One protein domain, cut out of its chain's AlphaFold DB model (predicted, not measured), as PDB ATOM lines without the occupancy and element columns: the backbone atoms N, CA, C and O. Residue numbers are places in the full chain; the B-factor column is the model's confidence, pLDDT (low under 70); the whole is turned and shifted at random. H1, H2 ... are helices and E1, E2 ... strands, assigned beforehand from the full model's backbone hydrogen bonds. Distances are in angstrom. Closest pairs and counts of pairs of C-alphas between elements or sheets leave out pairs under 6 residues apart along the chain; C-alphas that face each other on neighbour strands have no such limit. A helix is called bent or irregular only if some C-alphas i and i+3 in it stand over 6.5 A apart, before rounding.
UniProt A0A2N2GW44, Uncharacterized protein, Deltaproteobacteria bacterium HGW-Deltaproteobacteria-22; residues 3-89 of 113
ATOM      1  N   SER A   3     558.138 543.398 386.676       95.19
ATOM      2  CA  SER A   3     559.548 543.668 386.965       95.19
ATOM      3  C   SER A   3     560.472 542.725 386.200       95.19
ATOM      4  O   SER A   3     561.482 543.159 385.648       95.19
ATOM      5  N   SER A   4     560.130 541.437 386.127       96.38
ATOM      6  CA  SER A   4     560.929 540.445 385.410       96.38
ATOM      7  C   SER A   4     560.140 539.190 385.032       96.38
ATOM      8  O   SER A   4     559.081 538.884 385.587       96.38
ATOM      9  N   PHE A   5     560.704 538.449 384.080       96.69
ATOM     10  CA  PHE A   5     560.276 537.112 383.694       96.69
ATOM     11  C   PHE A   5     561.402 536.131 384.009       96.69
ATOM     12  O   PHE A   5     562.494 536.247 383.456       96.69
ATOM     13  N   ILE A   6     561.139 535.162 384.883       95.88
ATOM     14  CA  ILE A   6     562.103 534.123 385.250       95.88
ATOM     15  C   ILE A   6     561.629 532.801 384.642       95.88
ATOM     16  O   ILE A   6     560.566 532.316 385.048       95.88
ATOM     17  N   PRO A   7     562.347 532.219 383.663       94.00
ATOM     18  CA  PRO A   7     561.997 530.900 383.152       94.00
ATOM     19  C   PRO A   7     562.037 529.886 384.297       94.00
ATOM     20  O   PRO A   7     562.913 529.940 385.161       94.00
ATOM     21  N   LEU A   8     561.056 528.992 384.332       92.31
ATOM     22  CA  LEU A   8     561.073 527.826 385.205       92.31
ATOM     23  C   LEU A   8     561.434 526.615 384.349       92.31
ATOM     24  O   LEU A   8     560.989 526.531 383.205       92.31
ATOM     25  N   ASP A   9     562.223 525.696 384.905       81.56
ATOM     26  CA  ASP A   9     562.541 524.449 384.217       81.56
ATOM     27  C   ASP A   9     561.246 523.691 383.920       81.56
ATOM     28  O   ASP A   9     560.495 523.322 384.828       81.56
ATOM     29  N   ASP A  10     560.978 523.501 382.631       72.25
ATOM     30  CA  ASP A  10     559.832 522.760 382.130       72.25
ATOM     31  C   ASP A  10     560.359 521.568 381.331       72.25
ATOM     32  O   ASP A  10     561.042 521.727 380.319       72.25
ATOM     33  N   CYS A  11     560.084 520.353 381.806       67.00
ATOM     34  CA  CYS A  11     560.511 519.122 381.134       67.00
ATOM     35  C   CYS A  11     559.602 518.759 379.943       67.00
ATOM     36  O   CYS A  11     559.801 517.730 379.296       67.00
ATOM     37  N   LEU A  12     558.565 519.561 379.674       69.81
ATOM     38  CA  LEU A  12     557.578 519.322 378.629       69.81
ATOM     39  C   LEU A  12     557.967 520.086 377.358       69.81
ATOM     40  O   LEU A  12     557.800 521.294 377.268       69.81
ATOM     41  N   GLY A  13     558.459 519.366 376.348       76.56
ATOM     42  CA  GLY A  13     559.268 519.935 375.258       76.56
ATOM     43  C   GLY A  13     558.687 521.078 374.409       76.56
ATOM     44  O   GLY A  13     559.463 521.767 373.758       76.56
ATOM     45  N   SER A  14     557.372 521.313 374.384       86.56
ATOM     46  CA  SER A  14     556.771 522.448 373.646       86.56
ATOM     47  C   SER A  14     556.085 523.478 374.543       86.56
ATOM     48  O   SER A  14     555.584 524.497 374.056       86.56
ATOM     49  N   THR A  15     556.069 523.215 375.846       91.38
ATOM     50  CA  THR A  15     555.443 524.056 376.853       91.38
ATOM     51  C   THR A  15     556.526 524.846 377.564       91.38
ATOM     52  O   THR A  15     557.593 524.331 377.884       91.38
ATOM     53  N   HIS A  16     556.246 526.116 377.816       93.00
ATOM     54  CA  HIS A  16     557.109 526.981 378.593       93.00
ATOM     55  C   HIS A  16     556.349 527.467 379.804       93.00
ATOM     56  O   HIS A  16     555.226 527.968 379.685       93.00
ATOM     57  N   THR A  17     557.004 527.385 380.954       95.06
ATOM     58  CA  THR A  17     556.516 527.985 382.181       95.06
ATOM     59  C   THR A  17     557.452 529.109 382.600       95.06
ATOM     60  O   THR A  17     558.666 528.949 382.695       95.06
ATOM     61  N   VAL A  18     556.877 530.277 382.865       96.06
ATOM     62  CA  VAL A  18     557.611 531.475 383.267       96.06
ATOM     63  C   VAL A  18     556.983 532.030 384.534       96.06
ATOM     64  O   VAL A  18     555.762 532.151 384.644       96.06
ATOM     65  N   ARG A  19     557.815 532.387 385.511       97.94
ATOM     66  CA  ARG A  19     557.399 533.172 386.669       97.94
ATOM     67  C   ARG A  19     557.444 534.652 386.311       97.94
ATOM     68  O   ARG A  19     558.501 535.181 385.981       97.94
ATOM     69  N   VAL A  20     556.295 535.303 386.394       98.19
ATOM     70  CA  VAL A  20     556.122 536.737 386.180       98.19
ATOM     71  C   VAL A  20     556.215 537.421 387.534       98.19
ATOM     72  O   VAL A  20     555.355 537.195 388.387       98.19
ATOM     73  N   HIS A  21     557.252 538.224 387.745       98.19
ATOM     74  CA  HIS A  21     557.395 539.044 388.944       98.19
ATOM     75  C   HIS A  21     556.776 540.423 388.731       98.19
ATOM     76  O   HIS A  21     556.839 541.004 387.646       98.19
ATOM     77  N   LEU A  22     556.174 540.944 389.791       97.81
ATOM     78  CA  LEU A  22     555.497 542.224 389.836       97.81
ATOM     79  C   LEU A  22     556.144 543.117 390.891       97.81
ATOM     80  O   LEU A  22     556.599 542.642 391.924       97.81
ATOM     81  N   ASP A  23     556.098 544.432 390.687       96.62
ATOM     82  CA  ASP A  23     556.593 545.387 391.700       96.62
ATOM     83  C   ASP A  23     555.699 545.463 392.946       96.62
ATOM     84  O   ASP A  23     556.058 546.078 393.947       96.62
ATOM     85  N   LYS A  24     554.474 544.930 392.856       97.06
ATOM     86  CA  LYS A  24     553.465 544.990 393.913       97.06
ATOM     87  C   LYS A  24     552.793 543.629 394.081       97.06
ATOM     88  O   LYS A  24     552.621 542.923 393.085       97.06
ATOM     89  N   PRO A  25     552.344 543.299 395.304       98.06
ATOM     90  CA  PRO A  25     551.544 542.110 395.550       98.06
ATOM     91  C   PRO A  25     550.298 542.033 394.667       98.06
ATOM     92  O   PRO A  25     549.649 543.042 394.377       98.06
ATOM     93  N   ILE A  26     549.927 540.813 394.296       98.12
ATOM     94  CA  ILE A  26     548.717 540.508 393.547       98.12
ATOM     95  C   ILE A  26     547.511 540.789 394.434       98.12
ATOM     96  O   ILE A  26     547.338 540.184 395.491       98.12
ATOM     97  N   THR A  27     546.652 541.691 393.981       97.50
ATOM     98  CA  THR A  27     545.370 541.996 394.613       97.50
ATOM     99  C   THR A  27     544.239 541.284 393.882       97.50
ATOM    100  O   THR A  27     544.385 540.884 392.727       97.50
ATOM    101  N   LYS A  28     543.060 541.194 394.509       96.19
ATOM    102  CA  LYS A  28     541.863 540.712 393.809       96.19
ATOM    103  C   LYS A  28     541.544 541.566 392.572       96.19
ATOM    104  O   LYS A  28     541.235 541.012 391.530       96.19
ATOM    105  N   SER A  29     541.689 542.891 392.662       96.81
ATOM    106  CA  SER A  29     541.471 543.784 391.516       96.81
ATOM    107  C   SER A  29     542.414 543.493 390.348       96.81
ATOM    108  O   SER A  29     541.992 543.551 389.198       96.81
ATOM    109  N   LEU A  30     543.671 543.129 390.627       96.50
ATOM    110  CA  LEU A  30     544.600 542.697 389.590       96.50
ATOM    111  C   LEU A  30     544.181 541.355 388.981       96.50
ATOM    112  O   LEU A  30     544.265 541.203 387.770       96.50
ATOM    113  N   VAL A  31     543.724 540.395 389.792       97.50
ATOM    114  CA  VAL A  31     543.204 539.109 389.290       97.50
ATOM    115  C   VAL A  31     541.999 539.332 388.376       97.50
ATOM    116  O   VAL A  31     541.954 538.762 387.289       97.50
ATOM    117  N   ASP A  32     541.067 540.195 388.782       96.50
ATOM    118  CA  ASP A  32     539.895 540.547 387.981       96.50
ATOM    119  C   ASP A  32     540.330 541.188 386.643       96.50
ATOM    120  O   ASP A  32     539.872 540.764 385.584       96.50
ATOM    121  N   HIS A  33     541.290 542.124 386.669       94.75
ATOM    122  CA  HIS A  33     541.875 542.741 385.466       94.75
ATOM    123  C   HIS A  33     542.571 541.728 384.547       94.75
ATOM    124  O   HIS A  33     542.322 541.711 383.346       94.75
ATOM    125  N   LEU A  34     543.399 540.839 385.103       93.69
ATOM    126  CA  LEU A  34     544.079 539.771 384.360       93.69
ATOM    127  C   LEU A  34     543.104 538.792 383.700       93.69
ATOM    128  O   LEU A  34     543.449 538.159 382.706       93.69
ATOM    129  N   SER A  35     541.908 538.639 384.269       96.25
ATOM    130  CA  SER A  35     540.877 537.747 383.744       96.25
ATOM    131  C   SER A  35     539.998 538.368 382.658       96.25
ATOM    132  O   SER A  35     539.110 537.691 382.144       96.25
ATOM    133  N   ALA A  36     540.223 539.632 382.282       92.69
ATOM    134  CA  ALA A  36     539.449 540.286 381.235       92.69
ATOM    135  C   ALA A  36     539.556 539.509 379.908       92.69
ATOM    136  O   ALA A  36     540.638 539.349 379.350       92.69
ATOM    137  N   GLY A  37     538.423 538.999 379.412       91.12
ATOM    138  CA  GLY A  37     538.379 538.172 378.197       91.12
ATOM    139  C   GLY A  37     538.878 536.729 378.372       91.12
ATOM    140  O   GLY A  37     539.059 536.027 377.380       91.12
ATOM    141  N   ALA A  38     539.083 536.272 379.609       96.44
ATOM    142  CA  ALA A  38     539.530 534.924 379.950       96.44
ATOM    143  C   ALA A  38     538.597 534.256 380.975       96.44
ATOM    144  O   ALA A  38     537.718 534.890 381.560       96.44
ATOM    145  N   SER A  39     538.782 532.956 381.207       98.06
ATOM    146  CA  SER A  39     538.017 532.223 382.222       98.06
ATOM    147  C   SER A  39     538.751 532.223 383.563       98.06
ATOM    148  O   SER A  39     539.877 531.730 383.650       98.06
ATOM    149  N   LEU A  40     538.123 532.766 384.612       98.31
ATOM    150  CA  LEU A  40     538.676 532.826 385.968       98.31
ATOM    151  C   LEU A  40     538.124 531.707 386.857       98.31
ATOM    152  O   LEU A  40     536.915 531.566 387.037       98.31
ATOM    153  N   LYS A  41     539.029 530.986 387.519       98.44
ATOM    154  CA  LYS A  41     538.744 530.114 388.663       98.44
ATOM    155  C   LYS A  41     539.440 530.685 389.893       98.44
ATOM    156  O   LYS A  41     540.670 530.701 389.960       98.44
ATOM    157  N   TYR A  42     538.655 531.155 390.858       98.00
ATOM    158  CA  TYR A  42     539.156 531.775 392.086       98.00
ATOM    159  C   TYR A  42     538.778 530.947 393.315       98.00
ATOM    160  O   TYR A  42     537.630 530.535 393.460       98.00
ATOM    161  N   TYR A  43     539.740 530.725 394.209       97.50
ATOM    162  CA  TYR A  43     539.604 529.848 395.373       97.50
ATOM    163  C   TYR A  43     539.908 530.632 396.661       97.50
ATOM    164  O   TYR A  43     540.998 530.503 397.227       97.50
ATOM    165  N   PRO A  44     538.969 531.473 397.138       96.62
ATOM    166  CA  PRO A  44     539.204 532.382 398.263       96.62
ATOM    167  C   PRO A  44     539.314 531.682 399.621       96.62
ATOM    168  O   PRO A  44     539.872 532.251 400.549       96.62
ATOM    169  N   HIS A  45     538.783 530.465 399.748       96.50
ATOM    170  CA  HIS A  45     538.722 529.734 401.019       96.50
ATOM    171  C   HIS A  45     540.010 528.970 401.361       96.50
ATOM    172  O   HIS A  45     540.096 528.351 402.418       96.50
ATOM    173  N   PHE A  46     541.010 528.984 400.475       94.06
ATOM    174  CA  PHE A  46     542.316 528.398 400.764       94.06
ATOM    175  C   PHE A  46     543.083 529.280 401.763       94.06
ATOM    176  O   PHE A  46     542.939 530.503 401.708       94.06
ATOM    177  N   PRO A  47     543.970 528.711 402.608       94.50
ATOM    178  CA  PRO A  47     544.797 529.492 403.538       94.50
ATOM    179  C   PRO A  47     545.584 530.620 402.860       94.50
ATOM    180  O   PRO A  47     545.854 531.654 403.464       94.50
ATOM    181  N   LYS A  48     545.934 530.420 401.585       94.69
ATOM    182  CA  LYS A  48     546.393 531.471 400.684       94.69
ATOM    183  C   LYS A  48     545.482 531.480 399.450       94.69
ATOM    184  O   LYS A  48     545.479 530.472 398.738       94.69
ATOM    185  N   PRO A  49     544.715 532.558 399.188       97.00
ATOM    186  CA  PRO A  49     543.776 532.592 398.071       97.00
ATOM    187  C   PRO A  49     544.480 532.338 396.740       97.00
ATOM    188  O   PRO A  49     545.407 533.056 396.372       97.00
ATOM    189  N   PHE A  50     544.039 531.305 396.033       97.94
ATOM    190  CA  PHE A  50     544.635 530.862 394.776       97.94
ATOM    191  C   PHE A  50     543.742 531.252 393.597       97.94
ATOM    192  O   PHE A  50     542.513 531.267 393.712       97.94
ATOM    193  N   PHE A  51     544.351 531.538 392.450       98.50
ATOM    194  CA  PHE A  51     543.636 531.799 391.208       98.50
ATOM    195  C   PHE A  51     544.248 531.039 390.035       98.50
ATOM    196  O   PHE A  51     545.457 530.797 389.975       98.50
ATOM    197  N   ARG A  52     543.392 530.713 389.069       98.50
ATOM    198  CA  ARG A  52     543.759 530.234 387.740       98.50
ATOM    199  C   ARG A  52     542.963 531.006 386.696       98.50
ATOM    200  O   ARG A  52     541.748 531.120 386.819       98.50
ATOM    201  N   ILE A  53     543.648 531.499 385.675       98.62
ATOM    202  CA  ILE A  53     543.060 532.182 384.527       98.62
ATOM    203  C   ILE A  53     543.430 531.381 383.283       98.62
ATOM    204  O   ILE A  53     544.610 531.198 382.989       98.62
ATOM    205  N   ASP A  54     542.420 530.888 382.576       98.25
ATOM    206  CA  ASP A  54     542.570 530.203 381.294       98.25
ATOM    207  C   ASP A  54     542.351 531.250 380.174       98.25
ATOM    208  O   ASP A  54     541.210 531.582 379.840       98.25
ATOM    209  N   HIS A  55     543.443 531.828 379.650       97.25
ATOM    210  CA  HIS A  55     543.458 532.823 378.563       97.25
ATOM    211  C   HIS A  55     543.733 532.128 377.209       97.25
ATOM    212  O   HIS A  55     544.434 531.115 377.188       97.25
ATOM    213  N   PRO A  56     543.258 532.647 376.056       96.00
ATOM    214  CA  PRO A  56     543.440 531.983 374.758       96.00
ATOM    215  C   PRO A  56     544.885 531.618 374.376       96.00
ATOM    216  O   PRO A  56     545.091 530.649 373.652       96.00
ATOM    217  N   CYS A  57     545.885 532.370 374.851       96.19
ATOM    218  CA  CYS A  57     547.302 532.113 374.551       96.19
ATOM    219  C   CYS A  57     548.152 531.614 375.736       96.19
ATOM    220  O   CYS A  57     549.293 531.214 375.517       96.19
ATOM    221  N   PHE A  58     547.638 531.606 376.972       97.00
ATOM    222  CA  PHE A  58     548.377 531.130 378.150       97.00
ATOM    223  C   PHE A  58     547.442 530.729 379.296       97.00
ATOM    224  O   PHE A  58     546.301 531.172 379.391       97.00
ATOM    225  N   ILE A  59     547.959 529.946 380.235       98.06
ATOM    226  CA  ILE A  59     547.321 529.691 381.528       98.06
ATOM    227  C   ILE A  59     548.107 530.454 382.588       98.06
ATOM    228  O   ILE A  59     549.304 530.220 382.735       98.06
ATOM    229  N   ALA A  60     547.456 531.345 383.334       98.25
ATOM    230  CA  ALA A  60     548.067 532.033 384.469       98.25
ATOM    231  C   ALA A  60     547.596 531.424 385.791       98.25
ATOM    232  O   ALA A  60     546.412 531.149 385.978       98.25
ATOM    233  N   GLN A  61     548.518 531.219 386.728       98.50
ATOM    234  CA  GLN A  61     548.234 530.666 388.049       98.50
ATOM    235  C   GLN A  61     549.035 531.401 389.113       98.50
ATOM    236  O   GLN A  61     550.237 531.620 388.960       98.50
ATOM    237  N   GLY A  62     548.398 531.744 390.224       98.25
ATOM    238  CA  GLY A  62     549.068 532.485 391.282       98.25
ATOM    239  C   GLY A  62     548.293 532.510 392.584       98.25
ATOM    240  O   GLY A  62     547.235 531.898 392.727       98.25
ATOM    241  N   VAL A  63     548.861 533.220 393.548       98.38
ATOM    242  CA  VAL A  63     548.318 533.363 394.896       98.38
ATOM    243  C   VAL A  63     548.184 534.851 395.200       98.38
ATOM    244  O   VAL A  63     549.148 535.601 395.044       98.38
ATOM    245  N   THR A  64     547.000 535.289 395.624       97.75
ATOM    246  CA  THR A  64     546.763 536.676 396.046       97.75
ATOM    247  C   THR A  64     547.675 537.010 397.229       97.75
ATOM    248  O   THR A  64     547.815 536.218 398.159       97.75
ATOM    249  N   GLY A  65     548.300 538.184 397.196       97.69
ATOM    250  CA  GLY A  65     549.285 538.635 398.180       97.69
ATOM    251  C   GLY A  65     550.737 538.302 397.830       97.69
ATOM    252  O   GLY A  65     551.634 538.929 398.386       97.69
ATOM    253  N   ASN A  66     550.997 537.392 396.884       98.25
ATOM    254  CA  ASN A  66     552.348 537.205 396.349       98.25
ATOM    255  C   ASN A  66     552.691 538.308 395.343       98.25
ATOM    256  O   ASN A  66     551.814 538.855 394.689       98.25
ATOM    257  N   ASP A  67     553.976 538.576 395.155       98.19
ATOM    258  CA  ASP A  67     554.524 539.482 394.139       98.19
ATOM    259  C   ASP A  67     554.781 538.792 392.790       98.19
ATOM    260  O   ASP A  67     555.422 539.353 391.908       98.19
ATOM    261  N   HIS A  68     554.318 537.556 392.617       98.25
ATOM    262  CA  HIS A  68     554.547 536.798 391.400       98.25
ATOM    263  C   HIS A  68     553.424 535.807 391.119       98.25
ATOM    264  O   HIS A  68     552.772 535.272 392.020       98.25
ATOM    265  N   PHE A  69     553.257 535.506 389.839       98.25
ATOM    266  CA  PHE A  69     552.425 534.418 389.346       98.25
ATOM    267  C   PHE A  69     553.185 533.655 388.264       98.25
ATOM    268  O   PHE A  69     554.271 534.046 387.842       98.25
ATOM    269  N   ARG A  70     552.653 532.512 387.852       97.94
ATOM    270  CA  ARG A  70     553.213 531.703 386.772       97.94
ATOM    271  C   ARG A  70     552.314 531.815 385.561       97.94
ATOM    272  O   ARG A  70     551.096 531.842 385.712       97.94
ATOM    273  N   ILE A  71     552.923 531.842 384.387       97.50
ATOM    274  CA  ILE A  71     552.238 531.619 383.122       97.50
ATOM    275  C   ILE A  71     552.811 530.375 382.465       97.50
ATOM    276  O   ILE A  71     554.021 530.159 382.499       97.50
ATOM    277  N   THR A  72     551.935 529.583 381.866       96.56
ATOM    278  CA  THR A  72     552.285 528.411 381.072       96.56
ATOM    279  C   THR A  72     551.693 528.580 379.679       96.56
ATOM    280  O   THR A  72     550.513 528.911 379.545       96.56
ATOM    281  N   TYR A  73     552.499 528.392 378.639       95.81
ATOM    282  CA  TYR A  73     552.100 528.606 377.248       95.81
ATOM    283  C   TYR A  73     552.884 527.709 376.288       95.81
ATOM    284  O   TYR A  73     553.950 527.201 376.627       95.81
ATOM    285  N   LEU A  74     552.366 527.520 375.074       94.19
ATOM    286  CA  LEU A  74     553.084 526.811 374.011       94.19
ATOM    287  C   LEU A  74     554.137 527.721 373.379       94.19
ATOM    288  O   LEU A  74     553.853 528.889 373.123       94.19
ATOM    289  N   GLY A  75     555.314 527.193 373.038       91.81
ATOM    290  CA  GLY A  75     556.414 527.992 372.472       91.81
ATOM    291  C   GLY A  75     556.013 528.795 371.235       91.81
ATOM    292  O   GLY A  75     556.332 529.976 371.128       91.81
ATOM    293  N   VAL A  76     555.199 528.197 370.359       93.19
ATOM    294  CA  VAL A  76     554.644 528.855 369.160       93.19
ATOM    295  C   VAL A  76     553.738 530.050 369.477       93.19
ATOM    296  O   VAL A  76     553.613 530.958 368.662       93.19
ATOM    297  N   ALA A  77     553.131 530.089 370.664       95.69
ATOM    298  CA  ALA A  77     552.277 531.185 371.109       95.69
ATOM    299  C   ALA A  77     553.069 532.330 371.760       95.69
ATOM    300  O   ALA A  77     552.474 533.355 372.086       95.69
ATOM    301  N   ARG A  78     554.395 532.201 371.942       95.31
ATOM    302  CA  ARG A  78     555.228 533.196 372.641       95.31
ATOM    303  C   ARG A  78     554.997 534.643 372.168       95.31
ATOM    304  O   ARG A  78     554.858 535.489 373.049       95.31
ATOM    305  N   PRO A  79     554.919 534.962 370.857       96.25
ATOM    306  CA  PRO A  79     554.634 536.333 370.417       96.25
ATOM    307  C   PRO A  79     553.276 536.843 370.920       96.25
ATOM    308  O   PRO A  79     553.200 537.921 371.496       96.25
ATOM    309  N   LEU A  80     552.228 536.019 370.826       96.75
ATOM    310  CA  LEU A  80     550.884 536.367 371.302       96.75
ATOM    311  C   LEU A  80     550.837 536.553 372.822       96.75
ATOM    312  O   LEU A  80     550.103 537.403 373.326       96.75
ATOM    313  N   VAL A  81     551.602 535.756 373.572       96.50
ATOM    314  CA  VAL A  81     551.715 535.913 375.030       96.50
ATOM    315  C   VAL A  81     552.448 537.209 375.366       96.50
ATOM    316  O   VAL A  81     552.020 537.923 376.269       96.50
ATOM    317  N   GLN A  82     553.516 537.540 374.637       96.88
ATOM    318  CA  GLN A  82     554.249 538.792 374.823       96.88
ATOM    319  C   GLN A  82     553.337 540.009 374.617       96.88
ATOM    320  O   GLN A  82     553.309 540.894 375.475       96.88
ATOM    321  N   ASP A  83     552.564 540.025 373.531       96.25
ATOM    322  CA  ASP A  83     551.632 541.111 373.217       96.25
ATOM    323  C   ASP A  83     550.526 541.222 374.274       96.25
ATOM    324  O   ASP A  83     550.219 542.316 374.754       96.25
ATOM    325  N   ALA A  84     549.977 540.085 374.718       95.56
ATOM    326  CA  ALA A  84     548.984 540.057 375.787       95.56
ATOM    327  C   ALA A  84     549.542 540.615 377.108       95.56
ATOM    328  O   ALA A  84     548.867 541.398 377.778       95.56
ATOM    329  N   MET A  85     550.782 540.273 377.481       95.44
ATOM    330  CA  MET A  85     551.422 540.814 378.687       95.44
ATOM    331  C   MET A  85     551.616 542.332 378.601       95.44
ATOM    332  O   MET A  85     551.344 543.030 379.578       95.44
ATOM    333  N   TRP A  86     552.033 542.863 377.449       95.12
ATOM    334  CA  TRP A  86     552.157 544.312 377.249       95.12
ATOM    335  C   TRP A  86     550.810 545.032 377.288       95.12
ATOM    336  O   TRP A  86     550.715 546.103 377.885       95.12
ATOM    337  N   SER A  87     549.761 544.431 376.724       94.69
ATOM    338  CA  SER A  87     548.410 544.990 376.788       94.69
ATOM    339  C   SER A  87     547.849 544.997 378.213       94.69
ATOM    340  O   SER A  87     547.189 545.956 378.607       94.69
ATOM    341  N   LEU A  88     548.090 543.938 378.995       94.00
ATOM    342  CA  LEU A  88     547.609 543.823 380.376       94.00
ATOM    343  C   LEU A  88     548.393 544.715 381.347       94.00
ATOM    344  O   LEU A  88     547.824 545.195 382.330       94.00
ATOM    345  N   PHE A  89     549.677 544.951 381.068       94.00
ATOM    346  CA  PHE A  89     550.583 545.759 381.882       94.00
ATOM    347  C   PHE A  89     551.220 546.879 381.049       94.00
ATOM    348  O   PHE A  89     552.425 546.835 380.775       94.00
TER     349      PHE A  89
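Overview. This is residues 3 to 89 of the 113 residues of an uncharacterized protein of Deltaproteobacteria bacterium HGW-Deltaproteobacteria-22 (UniProt A0A2N2GW44). What is the shape? A twisted wall of six strands has two helices, H1 and H2, over one of its faces, two layers in all, and its other face is bare. H1 covers mainly E4, and H2 crosses slantwise over E6. What is it made of? The printed part has 87 residues with two named helices and six named strands, in the chain order E1 E2 H1 E3 E4 E5 E6 H2, and its class is mixed, helices and strands. The sheet runs E1 E2 E6 E5 E4 E3, all antiparallel. How large is it? It is compact, with a radius of gyration of the C-alphas of 12.5 A, and rounded, spanning 34 by 26 by 23 A.

Arrangement. Which strands follow one another in the sheet? E3, residues 39 to 43, E4, residues 50 to 55, E5, residues 58 to 63, and E6, residues 68 to 74, form a meander, each strand the antiparallel neighbour of the one before. Within hydrogen-bond range are N 41 and O 52, N 53 and O 60, and N 61 and O 70, each pair 2.8 A apart. How does the sheet continue? E2, residues 15 to 22, is antiparallel to E6 at 155 degrees, with N 18 and O 71 2.9 A apart. E1, residues 3 to 8, forms a hairpin with E2, with N 6 and O 19 2.9 A apart; the edge strands E1 and E3 are apart. Where are the helices? H1, residues 28 to 34, has a height over the sheet of 9.3 A and runs along the strands, over E4 and only just not over E3, on which 2 of its 7 C-alphas fall; its closest C-alphas to E4 are those of Val 31 and Phe 51, 7.6 A apart. H2, residues 75 to 88, is on the same face at a height of 8.6 A, over E6 and only just not over E5, on which 2 of its 14 C-alphas fall; it runs slantwise to the strands, at 34 degrees to E6 on the local plane, and the closest C-alphas of the two are those of Tyr 73 and Val 81, 7.6 A apart. How do the helices meet? They are close but not clearly touching, at a steep tilt of 54 degrees, opposite ways, the closest C-alphas being those of Leu 34 and Leu 88, 6.7 A apart. Every O i to N i+4 pair is within hydrogen-bond range in H1, and 8 of 10 are in H2.

Along the chain. Where do the elements begin and end? E1 begins at C-alpha 3 (559.548, 543.668, 386.965), and H2 ends at C-alpha 88 (547.609, 543.823, 380.376). Which are longest? From first to last C-alpha, E2 measures 22.3 A, E6 20.1 A and H2 19.8 A; H2 is irregular, with C-alphas 76 and 79 7.6 A apart.

Size, cuts and confidence. How far does it reach? The two C-alphas farthest apart, those of Pro 47 and Val 76, are 35.8 A apart. Are there cuts, long links or weak places? The printed part has no cut and no long link. Residues 11 to 12 are under 70 in pLDDT, and the mean of the printed part is 94.9.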